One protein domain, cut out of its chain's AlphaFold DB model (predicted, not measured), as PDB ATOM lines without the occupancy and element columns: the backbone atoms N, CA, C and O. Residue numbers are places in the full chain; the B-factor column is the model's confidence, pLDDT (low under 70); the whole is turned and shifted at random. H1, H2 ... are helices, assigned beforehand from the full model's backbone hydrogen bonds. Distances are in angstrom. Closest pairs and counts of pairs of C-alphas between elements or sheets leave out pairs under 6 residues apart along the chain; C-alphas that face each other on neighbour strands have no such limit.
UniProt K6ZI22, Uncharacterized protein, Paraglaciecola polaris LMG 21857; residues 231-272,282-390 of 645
ATOM      1  N   PHE A 231      56.985   4.719  25.831       80.81
ATOM      2  CA  PHE A 231      56.238   5.865  26.338       80.81
ATOM      3  C   PHE A 231      55.391   6.538  25.242       80.81
ATOM      4  O   PHE A 231      54.224   6.838  25.484       80.81
ATOM      5  N   ILE A 232      55.910   6.665  24.015       81.19
ATOM      6  CA  ILE A 232      55.163   7.193  22.862       81.19
ATOM      7  C   ILE A 232      54.102   6.185  22.420       81.19
ATOM      8  O   ILE A 232      52.983   6.569  22.082       81.19
ATOM      9  N   GLU A 233      54.407   4.883  22.452       83.81
ATOM     10  CA  GLU A 233      53.394   3.861  22.164       83.81
ATOM     11  C   GLU A 233      52.228   3.917  23.151       83.81
ATOM     12  O   GLU A 233      51.069   3.857  22.737       83.81
ATOM     13  N   LYS A 234      52.508   4.117  24.444       85.31
ATOM     14  CA  LYS A 234      51.471   4.305  25.466       85.31
ATOM     15  C   LYS A 234      50.616   5.541  25.192       85.31
ATOM     16  O   LYS A 234      49.393   5.447  25.303       85.31
ATOM     17  N   GLU A 235      51.214   6.663  24.797       83.44
ATOM     18  CA  GLU A 235      50.477   7.875  24.413       83.44
ATOM     19  C   GLU A 235      49.575   7.640  23.190       83.44
ATOM     20  O   GLU A 235      48.394   7.998  23.205       83.44
ATOM     21  N   ILE A 236      50.081   6.951  22.159       85.12
ATOM     22  CA  ILE A 236      49.295   6.577  20.975       85.12
ATOM     23  C   ILE A 236      48.139   5.645  21.347       85.12
ATOM     24  O   ILE A 236      47.045   5.789  20.798       85.12
ATOM     25  N   GLU A 237      48.334   4.696  22.263       85.06
ATOM     26  CA  GLU A 237      47.262   3.805  22.721       85.06
ATOM     27  C   GLU A 237      46.209   4.532  23.563       85.06
ATOM     28  O   GLU A 237      45.024   4.197  23.499       85.06
ATOM     29  N   VAL A 238      46.597   5.545  24.343       82.69
ATOM     30  CA  VAL A 238      45.644   6.426  25.035       82.69
ATOM     31  C   VAL A 238      44.819   7.216  24.014       82.69
ATOM     32  O   VAL A 238      43.588   7.190  24.078       82.69
ATOM     33  N   PHE A 239      45.469   7.826  23.021       82.69
ATOM     34  CA  PHE A 239      44.798   8.550  21.937       82.69
ATOM     35  C   PHE A 239      43.862   7.643  21.120       82.69
ATOM     36  O   PHE A 239      42.716   7.989  20.831       82.69
ATOM     37  N   SER A 240      44.322   6.438  20.781       82.38
ATOM     38  CA  SER A 240      43.568   5.466  19.983       82.38
ATOM     39  C   SER A 240      42.319   4.973  20.705       82.38
ATOM     40  O   SER A 240      41.253   4.882  20.097       82.38
ATOM     41  N   ARG A 241      42.427   4.681  22.008       79.62
ATOM     42  CA  ARG A 241      41.282   4.286  22.839       79.62
ATOM     43  C   ARG A 241      40.222   5.381  22.886       79.62
ATOM     44  O   ARG A 241      39.046   5.079  22.683       79.62
ATOM     45  N   TRP A 242      40.637   6.640  23.008       78.25
ATOM     46  CA  TRP A 242      39.722   7.775  22.907       78.25
ATOM     47  C   TRP A 242      39.015   7.828  21.542       78.25
ATOM     48  O   TRP A 242      37.790   7.896  21.488       78.25
ATOM     49  N   LYS A 243      39.753   7.704  20.430       80.81
ATOM     50  CA  LYS A 243      39.182   7.757  19.070       80.81
ATOM     51  C   LYS A 243      38.263   6.587  18.715       80.81
ATOM     52  O   LYS A 243      37.358   6.781  17.909       80.81
ATOM     53  N   ILE A 244      38.518   5.391  19.239       80.25
ATOM     54  CA  ILE A 244      37.785   4.165  18.884       80.25
ATOM     55  C   ILE A 244      36.611   3.930  19.835       80.25
ATOM     56  O   ILE A 244      35.509   3.604  19.405       80.25
ATOM     57  N   GLN A 245      36.846   4.072  21.138       73.38
ATOM     58  CA  GLN A 245      35.911   3.647  22.180       73.38
ATOM     59  C   GLN A 245      35.243   4.831  22.882       73.38
ATOM     60  O   GLN A 245      34.434   4.623  23.782       73.38
ATOM     61  N   SER A 246      35.610   6.071  22.533       67.69
ATOM     62  CA  SER A 246      35.252   7.274  23.303       67.69
ATOM     63  C   SER A 246      35.653   7.176  24.785       67.69
ATOM     64  O   SER A 246      35.114   7.893  25.631       67.69
ATOM     65  N   SER A 247      36.589   6.277  25.121       64.06
ATOM     66  CA  SER A 247      37.057   6.073  26.488       64.06
ATOM     67  C   SER A 247      37.997   7.215  26.863       64.06
ATOM     68  O   SER A 247      38.976   7.510  26.177       64.06
ATOM     69  N   ARG A 248      37.631   7.938  27.923       60.09
ATOM     70  CA  ARG A 248      38.287   9.193  28.293       60.09
ATOM     71  C   ARG A 248      39.606   8.928  29.031       60.09
ATOM     72  O   ARG A 248      39.622   8.072  29.920       60.09
ATOM     73  N   PRO A 249      40.692   9.658  28.718       59.97
ATOM     74  CA  PRO A 249      41.864   9.726  29.587       59.97
ATOM     75  C   PRO A 249      41.484  10.293  30.965       59.97
ATOM     76  O   PRO A 249      40.456  10.956  31.103       59.97
ATOM     77  N   LYS A 250      42.306  10.051  31.996       61.06
ATOM     78  CA  LYS A 250      42.130  10.722  33.296       61.06
ATOM     79  C   LYS A 250      42.318  12.231  33.106       61.06
ATOM     80  O   LYS A 250      43.281  12.634  32.458       61.06
ATOM     81  N   ASP A 251      41.413  13.036  33.664       58.41
ATOM     82  CA  ASP A 251      41.491  14.496  33.574       58.41
ATOM     83  C   ASP A 251      42.825  14.999  34.162       58.41
ATOM     84  O   ASP A 251      43.204  14.567  35.259       58.41
ATOM     85  N   PRO A 252      43.542  15.905  33.472       58.19
ATOM     86  CA  PRO A 252      44.703  16.574  34.042       58.19
ATOM     87  C   PRO A 252      44.326  17.308  35.334       58.19
ATOM     88  O   PRO A 252      43.259  17.920  35.431       58.19
ATOM     89  N   VAL A 253      45.228  17.295  36.320       55.31
ATOM     90  CA  VAL A 253      45.028  17.922  37.645       55.31
ATOM     91  C   VAL A 253      44.624  19.403  37.531       55.31
ATOM     92  O   VAL A 253      43.812  19.898  38.320       55.31
ATOM     93  N   GLN A 254      45.113  20.083  36.491       55.94
ATOM     94  CA  GLN A 254      44.881  21.498  36.183       55.94
ATOM     95  C   GLN A 254      43.408  21.847  35.859       55.94
ATOM     96  O   GLN A 254      43.024  23.010  35.936       55.94
ATOM     97  N   PHE A 255      42.542  20.866  35.569       55.47
ATOM     98  CA  PHE A 255      41.123  21.093  35.240       55.47
ATOM     99  C   PHE A 255      40.135  20.888  36.391       55.47
ATOM    100  O   PHE A 255      38.918  21.047  36.214       55.47
ATOM    101  N   SER A 256      40.634  20.571  37.586       57.09
ATOM    102  CA  SER A 256      39.808  20.426  38.791       57.09
ATOM    103  C   SER A 256      38.901  21.652  39.026       57.09
ATOM    104  O   SER A 256      37.721  21.477  39.348       57.09
ATOM    105  N   ASN A 257      39.386  22.856  38.691       55.19
ATOM    106  CA  ASN A 257      38.729  24.149  38.923       55.19
ATOM    107  C   ASN A 257      37.798  24.657  37.799       55.19
ATOM    108  O   ASN A 257      37.238  25.746  37.921       55.19
ATOM    109  N   LEU A 258      37.580  23.912  36.706       59.41
ATOM    110  CA  LEU A 258      36.619  24.341  35.675       59.41
ATOM    111  C   LEU A 258      35.171  24.317  36.191       59.41
ATOM    112  O   LEU A 258      34.754  23.366  36.865       59.41
ATOM    113  N   ASN A 259      34.376  25.322  35.798       61.19
ATOM    114  CA  ASN A 259      32.948  25.360  36.120       61.19
ATOM    115  C   ASN A 259      32.194  24.175  35.474       61.19
ATOM    116  O   ASN A 259      32.602  23.610  34.453       61.19
ATOM    117  N   THR A 260      31.066  23.795  36.073       61.03
ATOM    118  CA  THR A 260      30.260  22.630  35.669       61.03
ATOM    119  C   THR A 260      29.744  22.709  34.227       61.03
ATOM    120  O   THR A 260      29.545  21.670  33.601       61.03
ATOM    121  N   GLN A 261      29.543  23.912  33.685       58.56
ATOM    122  CA  GLN A 261      29.066  24.132  32.320       58.56
ATOM    123  C   GLN A 261      30.168  23.880  31.286       58.56
ATOM    124  O   GLN A 261      29.947  23.089  30.375       58.56
ATOM    125  N   LYS A 262      31.378  24.415  31.482       58.06
ATOM    126  CA  LYS A 262      32.545  24.094  30.645       58.06
ATOM    127  C   LYS A 262      32.853  22.601  30.701       58.06
ATOM    128  O   LYS A 262      33.022  21.968  29.670       58.06
ATOM    129  N   LYS A 263      32.779  21.984  31.889       58.06
ATOM    130  CA  LYS A 263      32.869  20.517  32.034       58.06
ATOM    131  C   LYS A 263      31.778  19.768  31.255       58.06
ATOM    132  O   LYS A 263      32.011  18.623  30.893       58.06
ATOM    133  N   ARG A 264      30.594  20.348  31.013       59.12
ATOM    134  CA  ARG A 264      29.513  19.756  30.193       59.12
ATOM    135  C   ARG A 264      29.709  19.991  28.695       59.12
ATOM    136  O   ARG A 264      29.459  19.072  27.928       59.12
ATOM    137  N   GLU A 265      30.193  21.158  28.292       58.09
ATOM    138  CA  GLU A 265      30.528  21.479  26.898       58.09
ATOM    139  C   GLU A 265      31.685  20.596  26.397       58.09
ATOM    140  O   GLU A 265      31.568  19.969  25.348       58.09
ATOM    141  N   ILE A 266      32.708  20.391  27.233       52.94
ATOM    142  CA  ILE A 266      33.809  19.431  27.019       52.94
ATOM    143  C   ILE A 266      33.297  17.983  26.889       52.94
ATOM    144  O   ILE A 266      33.877  17.152  26.195       52.94
ATOM    145  N   ARG A 267      32.185  17.635  27.555       54.69
ATOM    146  CA  ARG A 267      31.589  16.287  27.473       54.69
ATOM    147  C   ARG A 267      30.840  16.041  26.167       54.69
ATOM    148  O   ARG A 267      30.563  14.877  25.884       54.69
ATOM    149  N   ALA A 268      30.488  17.091  25.430       56.94
ATOM    150  CA  ALA A 268      29.640  17.021  24.246       56.94
ATOM    151  C   ALA A 268      30.428  16.838  22.937       56.94
ATOM    152  O   ALA A 268      29.832  16.891  21.859       56.94
ATOM    153  N   THR A 269      31.748  16.629  22.990       53.50
ATOM    154  CA  THR A 269      32.536  16.683  21.763       53.50
ATOM    155  C   THR A 269      32.419  15.465  20.871       53.50
ATOM    156  O   THR A 269      32.664  14.328  21.268       53.50
ATOM    157  N   ASN A 270      32.133  15.766  19.610       49.38
ATOM    158  CA  ASN A 270      31.929  14.845  18.519       49.38
ATOM    159  C   ASN A 270      33.054  15.030  17.481       49.38
ATOM    160  O   ASN A 270      32.918  15.793  16.528       49.38
ATOM    161  N   ASN A 271      34.183  14.343  17.667       56.62
ATOM    162  CA  ASN A 271      35.068  14.035  16.543       56.62
ATOM    163  C   ASN A 271      34.622  12.689  15.970       56.62
ATOM    164  O   ASN A 271      34.383  11.761  16.738       56.62
ATOM    165  N   SER A 272      34.566  12.549  14.640       62.97
ATOM    166  CA  SER A 272      34.229  11.266  14.013       62.97
ATOM    167  C   SER A 272      35.126  10.155  14.582       62.97
ATOM    168  O   SER A 272      36.362  10.294  14.530       62.97
ATOM    169  N   SER A 282      42.329  -0.898  12.624       79.12
ATOM    170  CA  SER A 282      41.988   0.492  12.305       79.12
ATOM    171  C   SER A 282      43.058   1.109  11.406       79.12
ATOM    172  O   SER A 282      44.141   1.494  11.854       79.12
ATOM    173  N   ASN A 283      42.746   1.247  10.115       72.38
ATOM    174  CA  ASN A 283      43.645   1.865   9.133       72.38
ATOM    175  C   ASN A 283      44.000   3.320   9.495       72.38
ATOM    176  O   ASN A 283      45.127   3.761   9.261       72.38
ATOM    177  N   SER A 284      43.074   4.045  10.129       74.31
ATOM    178  CA  SER A 284      43.300   5.402  10.643       74.31
ATOM    179  C   SER A 284      44.314   5.430  11.790       74.31
ATOM    180  O   SER A 284      45.199   6.287  11.788       74.31
ATOM    181  N   LYS A 285      44.256   4.455  12.712       81.06
ATOM    182  CA  LYS A 285      45.253   4.276  13.783       81.06
ATOM    183  C   LYS A 285      46.642   3.991  13.215       81.06
ATOM    184  O   LYS A 285      47.614   4.627  13.615       81.06
ATOM    185  N   ASN A 286      46.736   3.089  12.242       75.69
ATOM    186  CA  ASN A 286      48.010   2.756  11.598       75.69
ATOM    187  C   ASN A 286      48.598   3.960  10.852       75.69
ATOM    188  O   ASN A 286      49.781   4.269  10.999       75.69
ATOM    189  N   GLY A 287      47.761   4.690  10.108       74.62
ATOM    190  CA  GLY A 287      48.161   5.929   9.447       74.62
ATOM    191  C   GLY A 287      48.654   6.991  10.432       74.62
ATOM    192  O   GLY A 287      49.643   7.668  10.154       74.62
ATOM    193  N   PHE A 288      48.017   7.113  11.599       79.69
ATOM    194  CA  PHE A 288      48.467   8.001  12.671       79.69
ATOM    195  C   PHE A 288      49.820   7.571  13.255       79.69
ATOM    196  O   PHE A 288      50.734   8.391  13.319       79.69
ATOM    197  N   LYS A 289      50.005   6.284  13.574       81.75
ATOM    198  CA  LYS A 289      51.279   5.749  14.090       81.75
ATOM    199  C   LYS A 289      52.451   6.046  13.143       81.75
ATOM    200  O   LYS A 289      53.528   6.431  13.593       81.75
ATOM    201  N   VAL A 290      52.233   5.951  11.829       75.25
ATOM    202  CA  VAL A 290      53.238   6.302  10.807       75.25
ATOM    203  C   VAL A 290      53.601   7.792  10.838       75.25
ATOM    204  O   VAL A 290      54.779   8.144  10.723       75.25
ATOM    205  N   LYS A 291      52.614   8.678  11.022       77.31
ATOM    206  CA  LYS A 291      52.847  10.127  11.139       77.31
ATOM    207  C   LYS A 291      53.657  10.467  12.390       77.31
ATOM    208  O   LYS A 291      54.665  11.156  12.275       77.31
ATOM    209  N   VAL A 292      53.275   9.923  13.549       82.31
ATOM    210  CA  VAL A 292      53.990  10.143  14.821       82.31
ATOM    211  C   VAL A 292      55.423   9.627  14.741       82.31
ATOM    212  O   VAL A 292      56.351  10.322  15.131       82.31
ATOM    213  N   LYS A 293      55.634   8.451  14.144       81.81
ATOM    214  CA  LYS A 293      56.978   7.911  13.906       81.81
ATOM    215  C   LYS A 293      57.847   8.818  13.036       81.81
ATOM    216  O   LYS A 293      59.043   8.945  13.287       81.81
ATOM    217  N   SER A 294      57.255   9.461  12.033       70.44
ATOM    218  CA  SER A 294      57.968  10.416  11.179       70.44
ATOM    219  C   SER A 294      58.367  11.676  11.958       70.44
ATOM    220  O   SER A 294      59.498  12.136  11.821       70.44
ATOM    221  N   ALA A 295      57.475  12.189  12.809       79.44
ATOM    222  CA  ALA A 295      57.742  13.327  13.690       79.44
ATOM    223  C   ALA A 295      58.818  13.005  14.745       79.44
ATOM    224  O   ALA A 295      59.762  13.773  14.919       79.44
ATOM    225  N   TYR A 296      58.749  11.822  15.364       81.62
ATOM    226  CA  TYR A 296      59.772  11.332  16.290       81.62
ATOM    227  C   TYR A 296      61.145  11.236  15.617       81.62
ATOM    228  O   TYR A 296      62.134  11.729  16.147       81.62
ATOM    229  N   THR A 297      61.197  10.674  14.405       75.69
ATOM    230  CA  THR A 297      62.448  10.553  13.636       75.69
ATOM    231  C   THR A 297      63.075  11.920  13.371       75.69
ATOM    232  O   THR A 297      64.281  12.071  13.515       75.69
ATOM    233  N   TYR A 298      62.266  12.919  13.012       77.44
ATOM    234  CA  TYR A 298      62.732  14.295  12.862       77.44
ATOM    235  C   TYR A 298      63.331  14.839  14.167       77.44
ATOM    236  O   TYR A 298      64.459  15.329  14.148       77.44
ATOM    237  N   SER A 299      62.622  14.687  15.291       73.00
ATOM    238  CA  SER A 299      63.092  15.150  16.603       73.00
ATOM    239  C   SER A 299      64.445  14.538  16.964       73.00
ATOM    240  O   SER A 299      65.377  15.256  17.316       73.00
ATOM    241  N   SER A 300      64.582  13.218  16.795       70.00
ATOM    242  CA  SER A 300      65.825  12.493  17.070       70.00
ATOM    243  C   SER A 300      66.975  12.860  16.126       70.00
ATOM    244  O   SER A 300      68.126  12.595  16.450       70.00
ATOM    245  N   CYS A 301      66.695  13.435  14.951       65.75
ATOM    246  CA  CYS A 301      67.725  13.865  14.001       65.75
ATOM    247  C   CYS A 301      68.263  15.276  14.264       65.75
ATOM    248  O   CYS A 301      69.313  15.605  13.719       65.75
ATOM    249  N   ILE A 302      67.538  16.118  15.004       62.06
ATOM    250  CA  ILE A 302      67.900  17.532  15.180       62.06
ATOM    251  C   ILE A 302      68.403  17.822  16.585       62.06
ATOM    252  O   ILE A 302      69.265  18.684  16.736       62.06
ATOM    253  N   ASN A 303      67.922  17.102  17.602       54.69
ATOM    254  CA  ASN A 303      68.423  17.297  18.953       54.69
ATOM    255  C   ASN A 303      68.198  16.057  19.836       54.69
ATOM    256  O   ASN A 303      67.056  15.721  20.154       54.69
ATOM    257  N   GLU A 304      69.277  15.393  20.267       53.38
ATOM    258  CA  GLU A 304      69.206  14.250  21.198       53.38
ATOM    259  C   GLU A 304      68.627  14.646  22.572       53.38
ATOM    260  O   GLU A 304      68.134  13.782  23.298       53.38
ATOM    261  N   SER A 305      68.626  15.941  22.919       44.78
ATOM    262  CA  SER A 305      68.086  16.439  24.190       44.78
ATOM    263  C   SER A 305      66.593  16.793  24.157       44.78
ATOM    264  O   SER A 305      66.014  17.033  25.219       44.78
ATOM    265  N   LEU A 306      65.942  16.836  22.983       54.72
ATOM    266  CA  LEU A 306      64.505  17.122  22.904       54.72
ATOM    267  C   LEU A 306      63.705  15.862  23.251       54.72
ATOM    268  O   LEU A 306      63.643  14.902  22.477       54.72
ATOM    269  N   LYS A 307      63.050  15.869  24.415       67.25
ATOM    270  CA  LYS A 307      62.079  14.834  24.791       67.25
ATOM    271  C   LYS A 307      60.831  14.969  23.917       67.25
ATOM    272  O   LYS A 307      59.913  15.704  24.256       67.25
ATOM    273  N   PHE A 308      60.799  14.254  22.795       78.88
ATOM    274  CA  PHE A 308      59.619  14.193  21.934       78.88
ATOM    275  C   PHE A 308      58.464  13.478  22.642       78.88
ATOM    276  O   PHE A 308      58.601  12.314  23.012       78.88
ATOM    277  N   ASN A 309      57.315  14.135  22.748       81.25
ATOM    278  CA  ASN A 309      56.029  13.535  23.106       81.25
ATOM    279  C   ASN A 309      54.964  13.946  22.065       81.25
ATOM    280  O   ASN A 309      55.238  14.749  21.169       81.25
ATOM    281  N   LEU A 310      53.744  13.396  22.131       79.00
ATOM    282  CA  LEU A 310      52.686  13.768  21.173       79.00
ATOM    283  C   LEU A 310      52.339  15.260  21.206       79.00
ATOM    284  O   LEU A 310      51.837  15.795  20.219       79.00
ATOM    285  N   GLN A 311      52.600  15.923  22.324       79.44
ATOM    286  CA  GLN A 311      52.355  17.341  22.507       79.44
ATOM    287  C   GLN A 311      53.382  18.214  21.778       79.44
ATOM    288  O   GLN A 311      52.985  19.240  21.240       79.44
ATOM    289  N   SER A 312      54.643  17.785  21.654       81.62
ATOM    290  CA  SER A 312      55.687  18.501  20.898       81.62
ATOM    291  C   SER A 312      55.305  18.751  19.434       81.62
ATOM    292  O   SER A 312      55.836  19.643  18.793       81.62
ATOM    293  N   ILE A 313      54.366  17.976  18.884       85.69
ATOM    294  CA  ILE A 313      53.801  18.191  17.543       85.69
ATOM    295  C   ILE A 313      53.084  19.545  17.446       85.69
ATOM    296  O   ILE A 313      53.028  20.125  16.367       85.69
ATOM    297  N   PHE A 314      52.513  20.026  18.547       85.81
ATOM    298  CA  PHE A 314      51.787  21.289  18.639       85.81
ATOM    299  C   PHE A 314      52.688  22.421  19.144       85.81
ATOM    300  O   PHE A 314      52.191  23.386  19.700       85.81
ATOM    301  N   ASP A 315      53.998  22.302  18.959       84.81
ATOM    302  CA  ASP A 315      54.934  23.403  19.139       84.81
ATOM    303  C   ASP A 315      55.210  24.077  17.786       84.81
ATOM    304  O   ASP A 315      55.361  23.410  16.752       84.81
ATOM    305  N   THR A 316      55.245  25.409  17.776       82.94
ATOM    306  CA  THR A 316      55.417  26.188  16.543       82.94
ATOM    307  C   THR A 316      56.789  25.936  15.916       82.94
ATOM    308  O   THR A 316      56.866  25.658  14.715       82.94
ATOM    309  N   GLU A 317      57.865  25.947  16.709       83.69
ATOM    310  CA  GLU A 317      59.228  25.717  16.210       83.69
ATOM    311  C   GLU A 317      59.380  24.293  15.660       83.69
ATOM    312  O   GLU A 317      59.944  24.074  14.579       83.69
ATOM    313  N   PHE A 318      58.805  23.312  16.359       85.88
ATOM    314  CA  PHE A 318      58.753  21.931  15.909       85.88
ATOM    315  C   PHE A 318      58.027  21.807  14.571       85.88
ATOM    316  O   PHE A 318      58.532  21.144  13.663       85.88
ATOM    317  N   LEU A 319      56.853  22.430  14.419       85.88
ATOM    318  CA  LEU A 319      56.069  22.371  13.184       85.88
ATOM    319  C   LEU A 319      56.809  22.983  12.003       85.88
ATOM    320  O   LEU A 319      56.819  22.394  10.915       85.88
ATOM    321  N   GLU A 320      57.438  24.138  12.192       84.44
ATOM    322  CA  GLU A 320      58.205  24.812  11.147       84.44
ATOM    323  C   GLU A 320      59.441  24.013  10.740       84.44
ATOM    324  O   GLU A 320      59.694  23.800   9.545       84.44
ATOM    325  N   GLY A 321      60.181  23.508  11.724       82.56
ATOM    326  CA  GLY A 321      61.364  22.706  11.477       82.56
ATOM    327  C   GLY A 321      61.026  21.340  10.866       82.56
ATOM    328  O   GLY A 321      61.651  20.943   9.877       82.56
ATOM    329  N   PHE A 322      59.977  20.658  11.348       83.69
ATOM    330  CA  PHE A 322      59.485  19.398  10.776       83.69
ATOM    331  C   PHE A 322      59.031  19.602   9.336       83.69
ATOM    332  O   PHE A 322      59.374  18.807   8.457       83.69
ATOM    333  N   THR A 323      58.289  20.679   9.073       83.19
ATOM    334  CA  THR A 323      57.841  21.034   7.724       83.19
ATOM    335  C   THR A 323      59.043  21.237   6.811       83.19
ATOM    336  O   THR A 323      59.149  20.575   5.779       83.19
ATOM    337  N   SER A 324      60.003  22.063   7.223       79.75
ATOM    338  CA  SER A 324      61.226  22.334   6.461       79.75
ATOM    339  C   SER A 324      62.031  21.062   6.184       79.75
ATOM    340  O   SER A 324      62.468  20.821   5.055       79.75
ATOM    341  N   TRP A 325      62.198  20.202   7.188       80.25
ATOM    342  CA  TRP A 325      62.883  18.918   7.047       80.25
ATOM    343  C   TRP A 325      62.142  17.965   6.107       80.25
ATOM    344  O   TRP A 325      62.749  17.377   5.210       80.25
ATOM    345  N   SER A 326      60.825  17.841   6.262       71.44
ATOM    346  CA  SER A 326      59.981  16.966   5.447       71.44
ATOM    347  C   SER A 326      59.994  17.387   3.972       71.44
ATOM    348  O   SER A 326      60.080  16.538   3.078       71.44
ATOM    349  N   LEU A 327      60.005  18.697   3.705       69.94
ATOM    350  CA  LEU A 327      60.135  19.255   2.358       69.94
ATOM    351  C   LEU A 327      61.520  19.004   1.756       69.94
ATOM    352  O   LEU A 327      61.600  18.559   0.612       69.94
ATOM    353  N   LYS A 328      62.606  19.177   2.527       67.69
ATOM    354  CA  LYS A 328      63.974  18.816   2.095       67.69
ATOM    355  C   LYS A 328      64.102  17.332   1.729       67.69
ATOM    356  O   LYS A 328      64.918  16.973   0.884       67.69
ATOM    357  N   LYS A 329      63.286  16.459   2.330       62.69
ATOM    358  CA  LYS A 329      63.205  15.025   1.999       62.69
ATOM    359  C   LYS A 329      62.296  14.711   0.802       62.69
ATOM    360  O   LYS A 329      62.112  13.540   0.481       62.69
ATOM    361  N   GLY A 330      61.738  15.723   0.134       58.75
ATOM    362  CA  GLY A 330      60.907  15.547  -1.057       58.75
ATOM    363  C   GLY A 330      59.542  14.916  -0.769       58.75
ATOM    364  O   GLY A 330      58.984  14.250  -1.639       58.75
ATOM    365  N   ALA A 331      58.992  15.111   0.437       67.19
ATOM    366  CA  ALA A 331      57.739  14.486   0.872       67.19
ATOM    367  C   ALA A 331      56.534  15.452   1.023       67.19
ATOM    368  O   ALA A 331      55.722  15.250   1.929       67.19
ATOM    369  N   PRO A 332      56.314  16.447   0.134       74.25
ATOM    370  CA  PRO A 332      55.371  17.546   0.379       74.25
ATOM    371  C   PRO A 332      53.915  17.095   0.569       74.25
ATOM    372  O   PRO A 332      53.181  17.654   1.380       74.25
ATOM    373  N   GLY A 333      53.481  16.038  -0.128       70.81
ATOM    374  CA  GLY A 333      52.135  15.483   0.049       70.81
ATOM    375  C   GLY A 333      51.931  14.798   1.405       70.81
ATOM    376  O   GLY A 333      50.832  14.835   1.955       70.81
ATOM    377  N   ALA A 334      52.980  14.182   1.960       72.12
ATOM    378  CA  ALA A 334      52.937  13.628   3.309       72.12
ATOM    379  C   ALA A 334      52.948  14.754   4.354       72.12
ATOM    380  O   ALA A 334      52.173  14.687   5.308       72.12
ATOM    381  N   THR A 335      53.736  15.811   4.122       81.38
ATOM    382  CA  THR A 335      53.770  17.026   4.949       81.38
ATOM    383  C   THR A 335      52.394  17.687   5.026       81.38
ATOM    384  O   THR A 335      51.904  17.941   6.119       81.38
ATOM    385  N   ILE A 336      51.696  17.865   3.895       83.56
ATOM    386  CA  ILE A 336      50.326  18.405   3.895       83.56
ATOM    387  C   ILE A 336      49.377  17.536   4.711       83.56
ATOM    388  O   ILE A 336      48.666  18.051   5.562       83.56
ATOM    389  N   LYS A 337      49.376  16.215   4.500       81.19
ATOM    390  CA  LYS A 337      48.495  15.305   5.253       81.19
ATOM    391  C   LYS A 337      48.791  15.292   6.753       81.19
ATOM    392  O   LYS A 337      47.936  14.885   7.547       81.19
ATOM    393  N   PHE A 338      50.017  15.626   7.140       86.62
ATOM    394  CA  PHE A 338      50.393  15.823   8.531       86.62
ATOM    395  C   PHE A 338      49.823  17.144   9.057       86.62
ATOM    396  O   PHE A 338      49.077  17.111  10.030       86.62
ATOM    397  N   LEU A 339      50.049  18.263   8.361       90.06
ATOM    398  CA  LEU A 339      49.518  19.580   8.733       90.06
ATOM    399  C   LEU A 339      47.978  19.620   8.760       90.06
ATOM    400  O   LEU A 339      47.389  20.195   9.666       90.06
ATOM    401  N   GLU A 340      47.299  18.947   7.827       88.75
ATOM    402  CA  GLU A 340      45.835  18.796   7.829       88.75
ATOM    403  C   GLU A 340      45.341  18.042   9.070       88.75
ATOM    404  O   GLU A 340      44.280  18.355   9.612       88.75
ATOM    405  N   TRP A 341      46.117  17.059   9.533       87.75
ATOM    406  CA  TRP A 341      45.813  16.355  10.772       87.75
ATOM    407  C   TRP A 341      46.058  17.250  11.995       87.75
ATOM    408  O   TRP A 341      45.176  17.314  12.850       87.75
ATOM    409  N   VAL A 342      47.156  18.011  12.032       89.69
ATOM    410  CA  VAL A 342      47.414  19.015  13.082       89.69
ATOM    411  C   VAL A 342      46.251  20.004  13.169       89.69
ATOM    412  O   VAL A 342      45.681  20.168  14.238       89.69
ATOM    413  N   ILE A 343      45.788  20.558  12.042       89.69
ATOM    414  CA  ILE A 343      44.614  21.452  11.991       89.69
ATOM    415  C   ILE A 343      43.343  20.762  12.502       89.69
ATOM    416  O   ILE A 343      42.474  21.407  13.085       89.69
ATOM    417  N   SER A 344      43.178  19.462  12.246       85.12
ATOM    418  CA  SER A 344      42.001  18.728  12.721       85.12
ATOM    419  C   SER A 344      42.009  18.522  14.236       85.12
ATOM    420  O   SER A 344      40.941  18.545  14.844       85.12
ATOM    421  N   GLU A 345      43.195  18.372  14.830       84.38
ATOM    422  CA  GLU A 345      43.373  18.142  16.263       84.38
ATOM    423  C   GLU A 345      43.615  19.437  17.054       84.38
ATOM    424  O   GLU A 345      43.357  19.461  18.247       84.38
ATOM    425  N   ALA A 346      43.998  20.547  16.426       85.56
ATOM    426  CA  ALA A 346      44.166  21.854  17.071       85.56
ATOM    427  C   ALA A 346      42.858  22.679  17.143       85.56
ATOM    428  O   ALA A 346      42.874  23.902  17.243       85.56
ATOM    429  N   LYS A 347      41.695  22.023  17.071       81.75
ATOM    430  CA  LYS A 347      40.386  22.675  17.234       81.75
ATOM    431  C   LYS A 347      39.944  22.668  18.695       81.75
ATOM    432  O   LYS A 347      40.343  21.777  19.445       81.75
ATOM    433  N   PRO A 348      39.033  23.576  19.090       71.62
ATOM    434  CA  PRO A 348      38.328  23.429  20.347       71.62
ATOM    435  C   PRO A 348      37.679  22.052  20.430       71.62
ATOM    436  O   PRO A 348      37.074  21.566  19.470       71.62
ATOM    437  N   ASN A 349      37.777  21.469  21.615       70.38
ATOM    438  CA  ASN A 349      37.125  20.245  22.024       70.38
ATOM    439  C   ASN A 349      37.763  18.905  21.557       70.38
ATOM    440  O   ASN A 349      37.235  17.816  21.791       70.38
ATOM    441  N   THR A 350      38.924  18.938  20.914       74.56
ATOM    442  CA  THR A 350      39.685  17.743  20.505       74.56
ATOM    443  C   THR A 350      40.471  17.122  21.663       74.56
ATOM    444  O   THR A 350      40.596  17.718  22.736       74.56
ATOM    445  N   PHE A 351      41.075  15.949  21.431       74.81
ATOM    446  CA  PHE A 351      41.998  15.338  22.391       74.81
ATOM    447  C   PHE A 351      43.117  16.308  22.791       74.81
ATOM    448  O   PHE A 351      43.334  16.521  23.979       74.81
ATOM    449  N   THR A 352      43.775  16.944  21.818       77.62
ATOM    450  CA  THR A 352      44.879  17.880  22.066       77.62
ATOM    451  C   THR A 352      44.440  19.064  22.922       77.62
ATOM    452  O   THR A 352      45.118  19.418  23.887       77.62
ATOM    453  N   SER A 353      43.267  19.636  22.632       73.38
ATOM    454  CA  SER A 353      42.737  20.768  23.398       73.38
ATOM    455  C   SER A 353      42.475  20.435  24.870       73.38
ATOM    456  O   SER A 353      42.488  21.324  25.713       73.38
ATOM    457  N   HIS A 354      42.260  19.159  25.197       68.81
ATOM    458  CA  HIS A 354      41.885  18.719  26.541       68.81
ATOM    459  C   HIS A 354      42.982  17.979  27.301       68.81
ATOM    460  O   HIS A 354      42.917  17.915  28.524       68.81
ATOM    461  N   TYR A 355      43.949  17.379  26.613       67.75
ATOM    462  CA  TYR A 355      44.844  16.391  27.224       67.75
ATOM    463  C   TYR A 355      46.320  16.581  26.858       67.75
ATOM    464  O   TYR A 355      47.154  15.791  27.291       67.75
ATOM    465  N   SER A 356      46.652  17.631  26.104       68.50
ATOM    466  CA  SER A 356      48.026  17.969  25.712       68.50
ATOM    467  C   SER A 356      48.358  19.430  26.036       68.50
ATOM    468  O   SER A 356      48.935  20.111  25.197       68.50
ATOM    469  N   ILE A 357      47.957  19.925  27.219       69.75
ATOM    470  CA  ILE A 357      48.253  21.306  27.645       69.75
ATOM    471  C   ILE A 357      49.729  21.434  28.037       69.75
ATOM    472  O   ILE A 357      50.195  20.624  28.847       69.75
ATOM    473  N   PRO A 358      50.472  22.394  27.460       71.69
ATOM    474  CA  PRO A 358      51.869  22.652  27.815       71.69
ATOM    475  C   PRO A 358      52.027  23.066  29.281       71.69
ATOM    476  O   PRO A 358      51.141  23.704  29.842       71.69
ATOM    477  N   GLU A 359      53.125  22.671  29.932       70.81
ATOM    478  CA  GLU A 359      53.367  23.012  31.348       70.81
ATOM    479  C   GLU A 359      53.446  24.531  31.580       70.81
ATOM    480  O   GLU A 359      53.139  25.016  32.668       70.81
ATOM    481  N   ASP A 360      53.819  25.266  30.538       71.50
ATOM    482  CA  ASP A 360      53.919  26.718  30.427       71.50
ATOM    483  C   ASP A 360      52.581  27.424  30.142       71.50
ATOM    484  O   ASP A 360      52.494  28.633  30.323       71.50
ATOM    485  N   CYS A 361      51.510  26.703  29.791       73.81
ATOM    486  CA  CYS A 361      50.175  27.295  29.654       73.81
ATOM    487  C   CYS A 361      49.485  27.425  31.023       73.81
ATOM    488  O   CYS A 361      49.184  26.434  31.696       73.81
ATOM    489  N   HIS A 362      49.145  28.651  31.424       75.69
ATOM    490  CA  HIS A 362      48.533  28.944  32.722       75.69
ATOM    491  C   HIS A 362      47.008  28.790  32.730       75.69
ATOM    492  O   HIS A 362      46.393  28.697  33.799       75.69
ATOM    493  N   SER A 363      46.365  28.748  31.556       75.75
ATOM    494  CA  SER A 363      44.921  28.530  31.457       75.75
ATOM    495  C   SER A 363      44.485  27.732  30.226       75.75
ATOM    496  O   SER A 363      45.140  27.697  29.191       75.75
ATOM    497  N   TYR A 364      43.294  27.131  30.311       75.38
ATOM    498  CA  TYR A 364      42.658  26.482  29.160       75.38
ATOM    499  C   TYR A 364      42.408  27.453  28.002       75.38
ATOM    500  O   TYR A 364      42.545  27.073  26.848       75.38
ATOM    501  N   ASN A 365      42.010  28.693  28.304       77.50
ATOM    502  CA  ASN A 365      41.719  29.678  27.263       77.50
ATOM    503  C   ASN A 365      42.996  30.050  26.495       77.50
ATOM    504  O   ASN A 365      42.964  30.073  25.273       77.50
ATOM    505  N   GLU A 366      44.103  30.246  27.211       80.00
ATOM    506  CA  GLU A 366      45.435  30.478  26.638       80.00
ATOM    507  C   GLU A 366      45.870  29.310  25.742       80.00
ATOM    508  O   GLU A 366      46.282  29.523  24.608       80.00
ATOM    509  N   TRP A 367      45.641  28.063  26.169       84.56
ATOM    510  CA  TRP A 367      45.918  26.903  25.317       84.56
ATOM    511  C   TRP A 367      45.047  26.849  24.050       84.56
ATOM    512  O   TRP A 367      45.513  26.474  22.976       84.56
ATOM    513  N   ILE A 368      43.769  27.226  24.140       83.25
ATOM    514  CA  ILE A 368      42.885  27.299  22.965       83.25
ATOM    515  C   ILE A 368      43.318  28.410  21.999       83.25
ATOM    516  O   ILE A 368      43.198  28.238  20.781       83.25
ATOM    517  N   GLU A 369      43.811  29.532  22.518       82.75
ATOM    518  CA  GLU A 369      44.392  30.609  21.714       82.75
ATOM    519  C   GLU A 369      45.655  30.124  20.990       82.75
ATOM    520  O   GLU A 369      45.742  30.277  19.770       82.75
ATOM    521  N   GLU A 370      46.547  29.415  21.685       84.69
ATOM    522  CA  GLU A 370      47.760  28.833  21.096       84.69
ATOM    523  C   GLU A 370      47.432  27.795  20.008       84.69
ATOM    524  O   GLU A 370      47.936  27.858  18.887       84.69
ATOM    525  N   LEU A 371      46.480  26.891  20.258       85.50
ATOM    526  CA  LEU A 371      46.002  25.946  19.241       85.50
ATOM    527  C   LEU A 371      45.376  26.640  18.023       85.50
ATOM    528  O   LEU A 371      45.505  26.163  16.889       85.50
ATOM    529  N   SER A 372      44.715  27.777  18.234       85.44
ATOM    530  CA  SER A 372      44.174  28.593  17.144       85.44
ATOM    531  C   SER A 372      45.294  29.226  16.315       85.44
ATOM    532  O   SER A 372      45.194  29.257  15.083       85.44
ATOM    533  N   TYR A 373      46.378  29.659  16.962       86.88
ATOM    534  CA  TYR A 373      47.581  30.161  16.304       86.88
ATOM    535  C   TYR A 373      48.314  29.059  15.519       86.88
ATOM    536  O   TYR A 373      48.596  29.224  14.330       86.88
ATOM    537  N   ILE A 374      48.476  27.870  16.097       89.12
ATOM    538  CA  ILE A 374      49.023  26.685  15.415       89.12
ATOM    539  C   ILE A 374      48.185  26.307  14.190       89.12
ATOM    540  O   ILE A 374      48.720  26.016  13.117       89.12
ATOM    541  N   CYS A 375      46.853  26.347  14.306       89.75
ATOM    542  CA  CYS A 375      45.949  26.151  13.172       89.75
ATOM    543  C   CYS A 375      46.205  27.161  12.047       89.75
ATOM    544  O   CYS A 375      46.109  26.801  10.870       89.75
ATOM    545  N   PHE A 376      46.465  28.422  12.395       89.38
ATOM    546  CA  PHE A 376      46.788  29.467  11.433       89.38
ATOM    547  C   PHE A 376      48.123  29.174  10.735       89.38
ATOM    548  O   PHE A 376      48.141  29.083   9.507       89.38
ATOM    549  N   ILE A 377      49.192  28.893  11.488       87.94
ATOM    550  CA  ILE A 377      50.516  28.558  10.937       87.94
ATOM    551  C   ILE A 377      50.442  27.334  10.024       87.94
ATOM    552  O   ILE A 377      50.937  27.356   8.898       87.94
ATOM    553  N   ALA A 378      49.773  26.265  10.458       90.94
ATOM    554  CA  ALA A 378      49.635  25.054   9.657       90.94
ATOM    555  C   ALA A 378      48.886  25.315   8.338       90.94
ATOM    556  O   ALA A 378      49.233  24.731   7.310       90.94
ATOM    557  N   LYS A 379      47.880  26.205   8.328       92.06
ATOM    558  CA  LYS A 379      47.182  26.618   7.096       92.06
ATOM    559  C   LYS A 379      48.082  27.442   6.183       92.06
ATOM    560  O   LYS A 379      48.117  27.153   4.988       92.06
ATOM    561  N   GLU A 380      48.813  28.407   6.732       90.81
ATOM    562  CA  GLU A 380      49.780  29.211   5.980       90.81
ATOM    563  C   GLU A 380      50.847  28.317   5.347       90.81
ATOM    564  O   GLU A 380      51.060  28.374   4.137       90.81
ATOM    565  N   LYS A 381      51.410  27.371   6.108       88.50
ATOM    566  CA  LYS A 381      52.355  26.377   5.587       88.50
ATOM    567  C   LYS A 381      51.726  25.480   4.532       88.50
ATOM    568  O   LYS A 381      52.348  25.231   3.509       88.50
ATOM    569  N   ILE A 382      50.485  25.020   4.694       89.12
ATOM    570  CA  ILE A 382      49.800  24.283   3.621       89.12
ATOM    571  C   ILE A 382      49.675  25.140   2.357       89.12
ATOM    572  O   ILE A 382      49.880  24.612   1.266       89.12
ATOM    573  N   ASN A 383      49.341  26.424   2.472       85.38
ATOM    574  CA  ASN A 383      49.216  27.327   1.326       85.38
ATOM    575  C   ASN A 383      50.575  27.584   0.657       85.38
ATOM    576  O   ASN A 383      50.678  27.514  -0.568       85.38
ATOM    577  N   GLU A 384      51.626  27.789   1.448       82.38
ATOM    578  CA  GLU A 384      53.018  27.905   1.007       82.38
ATOM    579  C   GLU A 384      53.466  26.627   0.280       82.38
ATOM    580  O   GLU A 384      53.937  26.660  -0.852       82.38
ATOM    581  N   ILE A 385      53.226  25.454   0.866       80.38
ATOM    582  CA  ILE A 385      53.569  24.171   0.245       80.38
ATOM    583  C   ILE A 385      52.714  23.944  -1.007       80.38
ATOM    584  O   ILE A 385      53.209  23.434  -2.008       80.38
ATOM    585  N   LYS A 386      51.437  24.336  -1.018       77.50
ATOM    586  CA  LYS A 386      50.576  24.218  -2.206       77.50
ATOM    587  C   LYS A 386      50.998  25.136  -3.347       77.50
ATOM    588  O   LYS A 386      50.881  24.737  -4.507       77.50
ATOM    589  N   SER A 387      51.492  26.326  -3.032       69.94
ATOM    590  CA  SER A 387      52.015  27.269  -4.020       69.94
ATOM    591  C   SER A 387      53.388  26.834  -4.542       69.94
ATOM    592  O   SER A 387      53.558  26.781  -5.763       69.94
ATOM    593  N   ASN A 388      54.293  26.411  -3.651       63.59
ATOM    594  CA  ASN A 388      55.708  26.166  -3.954       63.59
ATOM    595  C   ASN A 388      56.068  24.698  -4.263       63.59
ATOM    596  O   ASN A 388      56.990  24.448  -5.032       63.59
ATOM    597  N   TYR A 389      55.361  23.712  -3.699       58.97
ATOM    598  CA  TYR A 389      55.803  22.304  -3.685       58.97
ATOM    599  C   TYR A 389      54.770  21.269  -4.170       58.97
ATOM    600  O   TYR A 389      55.153  20.222  -4.692       58.97
ATOM    601  N   VAL A 390      53.459  21.494  -4.014       47.56
ATOM    602  CA  VAL A 390      52.426  20.457  -4.303       47.56
ATOM    603  C   VAL A 390      51.923  20.487  -5.729       47.56
ATOM    604  O   VAL A 390      51.025  19.736  -6.098       47.56
TER     605      VAL A 390
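This is residues 231 to 272 and 282 to 390 of the 645 residues of an uncharacterized protein of Paraglaciecola polaris LMG 21857 (UniProt K6ZI22). The long helix H8 runs along one side, and the hairpin of H5 and H6 packs on it in a three-helix up-and-down bundle, each helix running against the one before it in the chain. H3 crosses over H5 and H6 on the side away from H8, H1 runs nearby opposite to H3, and the short H4 and H7 lie between H1 and H8. A long link leads out to H2, at one far end, which touches no helix. The printed part has 151 residues with eight named helices, H1 to H8 in order, and no named strand, all helix in class. It is compact, with a radius of gyration of the C-alphas of 15.7 A and spans of 48 by 33 by 28 A.

Begin with H8, residues 364 to 388, whose residues 374 to 385 touch H6, residues 332 to 345. Look at their closest C-alphas, Ile 343 and Cys 375, 5.0 A apart; the helices run opposite ways at a shallow tilt of 22 degrees. H5, residues 316 to 328, touches H8, closest at C-alphas Thr 316 and Ile 374, 6.5 A, running the same way at a shallow tilt of 20 degrees. H5 and H6 are a hairpin, with C-alphas Ser 326 and Thr 335 closest at 6.2 A. H3, residues 283 to 302, only just touches H5, with 3 pairs of C-alphas within 8 A, the closest Tyr 298 and Phe 322 at 6.4 A, about perpendicular at 86 degrees. H1, residues 231 to 245, is close to H3 but not clearly touching, with C-alphas Ser 240 and Lys 285 closest at 6.5 A. H4, residues 310 to 314, only just touches H1, with 3 such pairs, closest Glu 235 and Leu 310 at 7.1 A. H7, residues 351 to 355, only just touches H8, with 3 such pairs, closest Ser 353 and Ile 368 at 6.5 A. H2, residues 260 to 268, is apart from H8. Every O i to N i+4 pair is within hydrogen-bond range in H1, H2, H3, H5, H6, H7 and H8; H4 has 0 of 1, and 1 of 2 O i to N i+3 pairs.

Find C-alpha 364 at (42.658, 26.482, 29.160); from there H8 runs 35.6 A to C-alpha 388 at (55.708, 26.166, -3.954). H3 measures 29.5 A, H6 19.9 A and H5 18.3 A. H1 begins at C-alpha 231, (56.238, 5.865, 26.338), and runs 20.9 A.

The C-alphas of Thr 260 and Gly 330 are the two farthest apart, 48.4 A. Residues 273 to 281 are not printed, and C-alphas 272 and 282 stand 13.4 A apart across that cut. The link from H1 to H2 is long, 14 residues. The mean pLDDT of the printed part is 74.4; among the residues under 70 are 246 to 272 and 301 to 307.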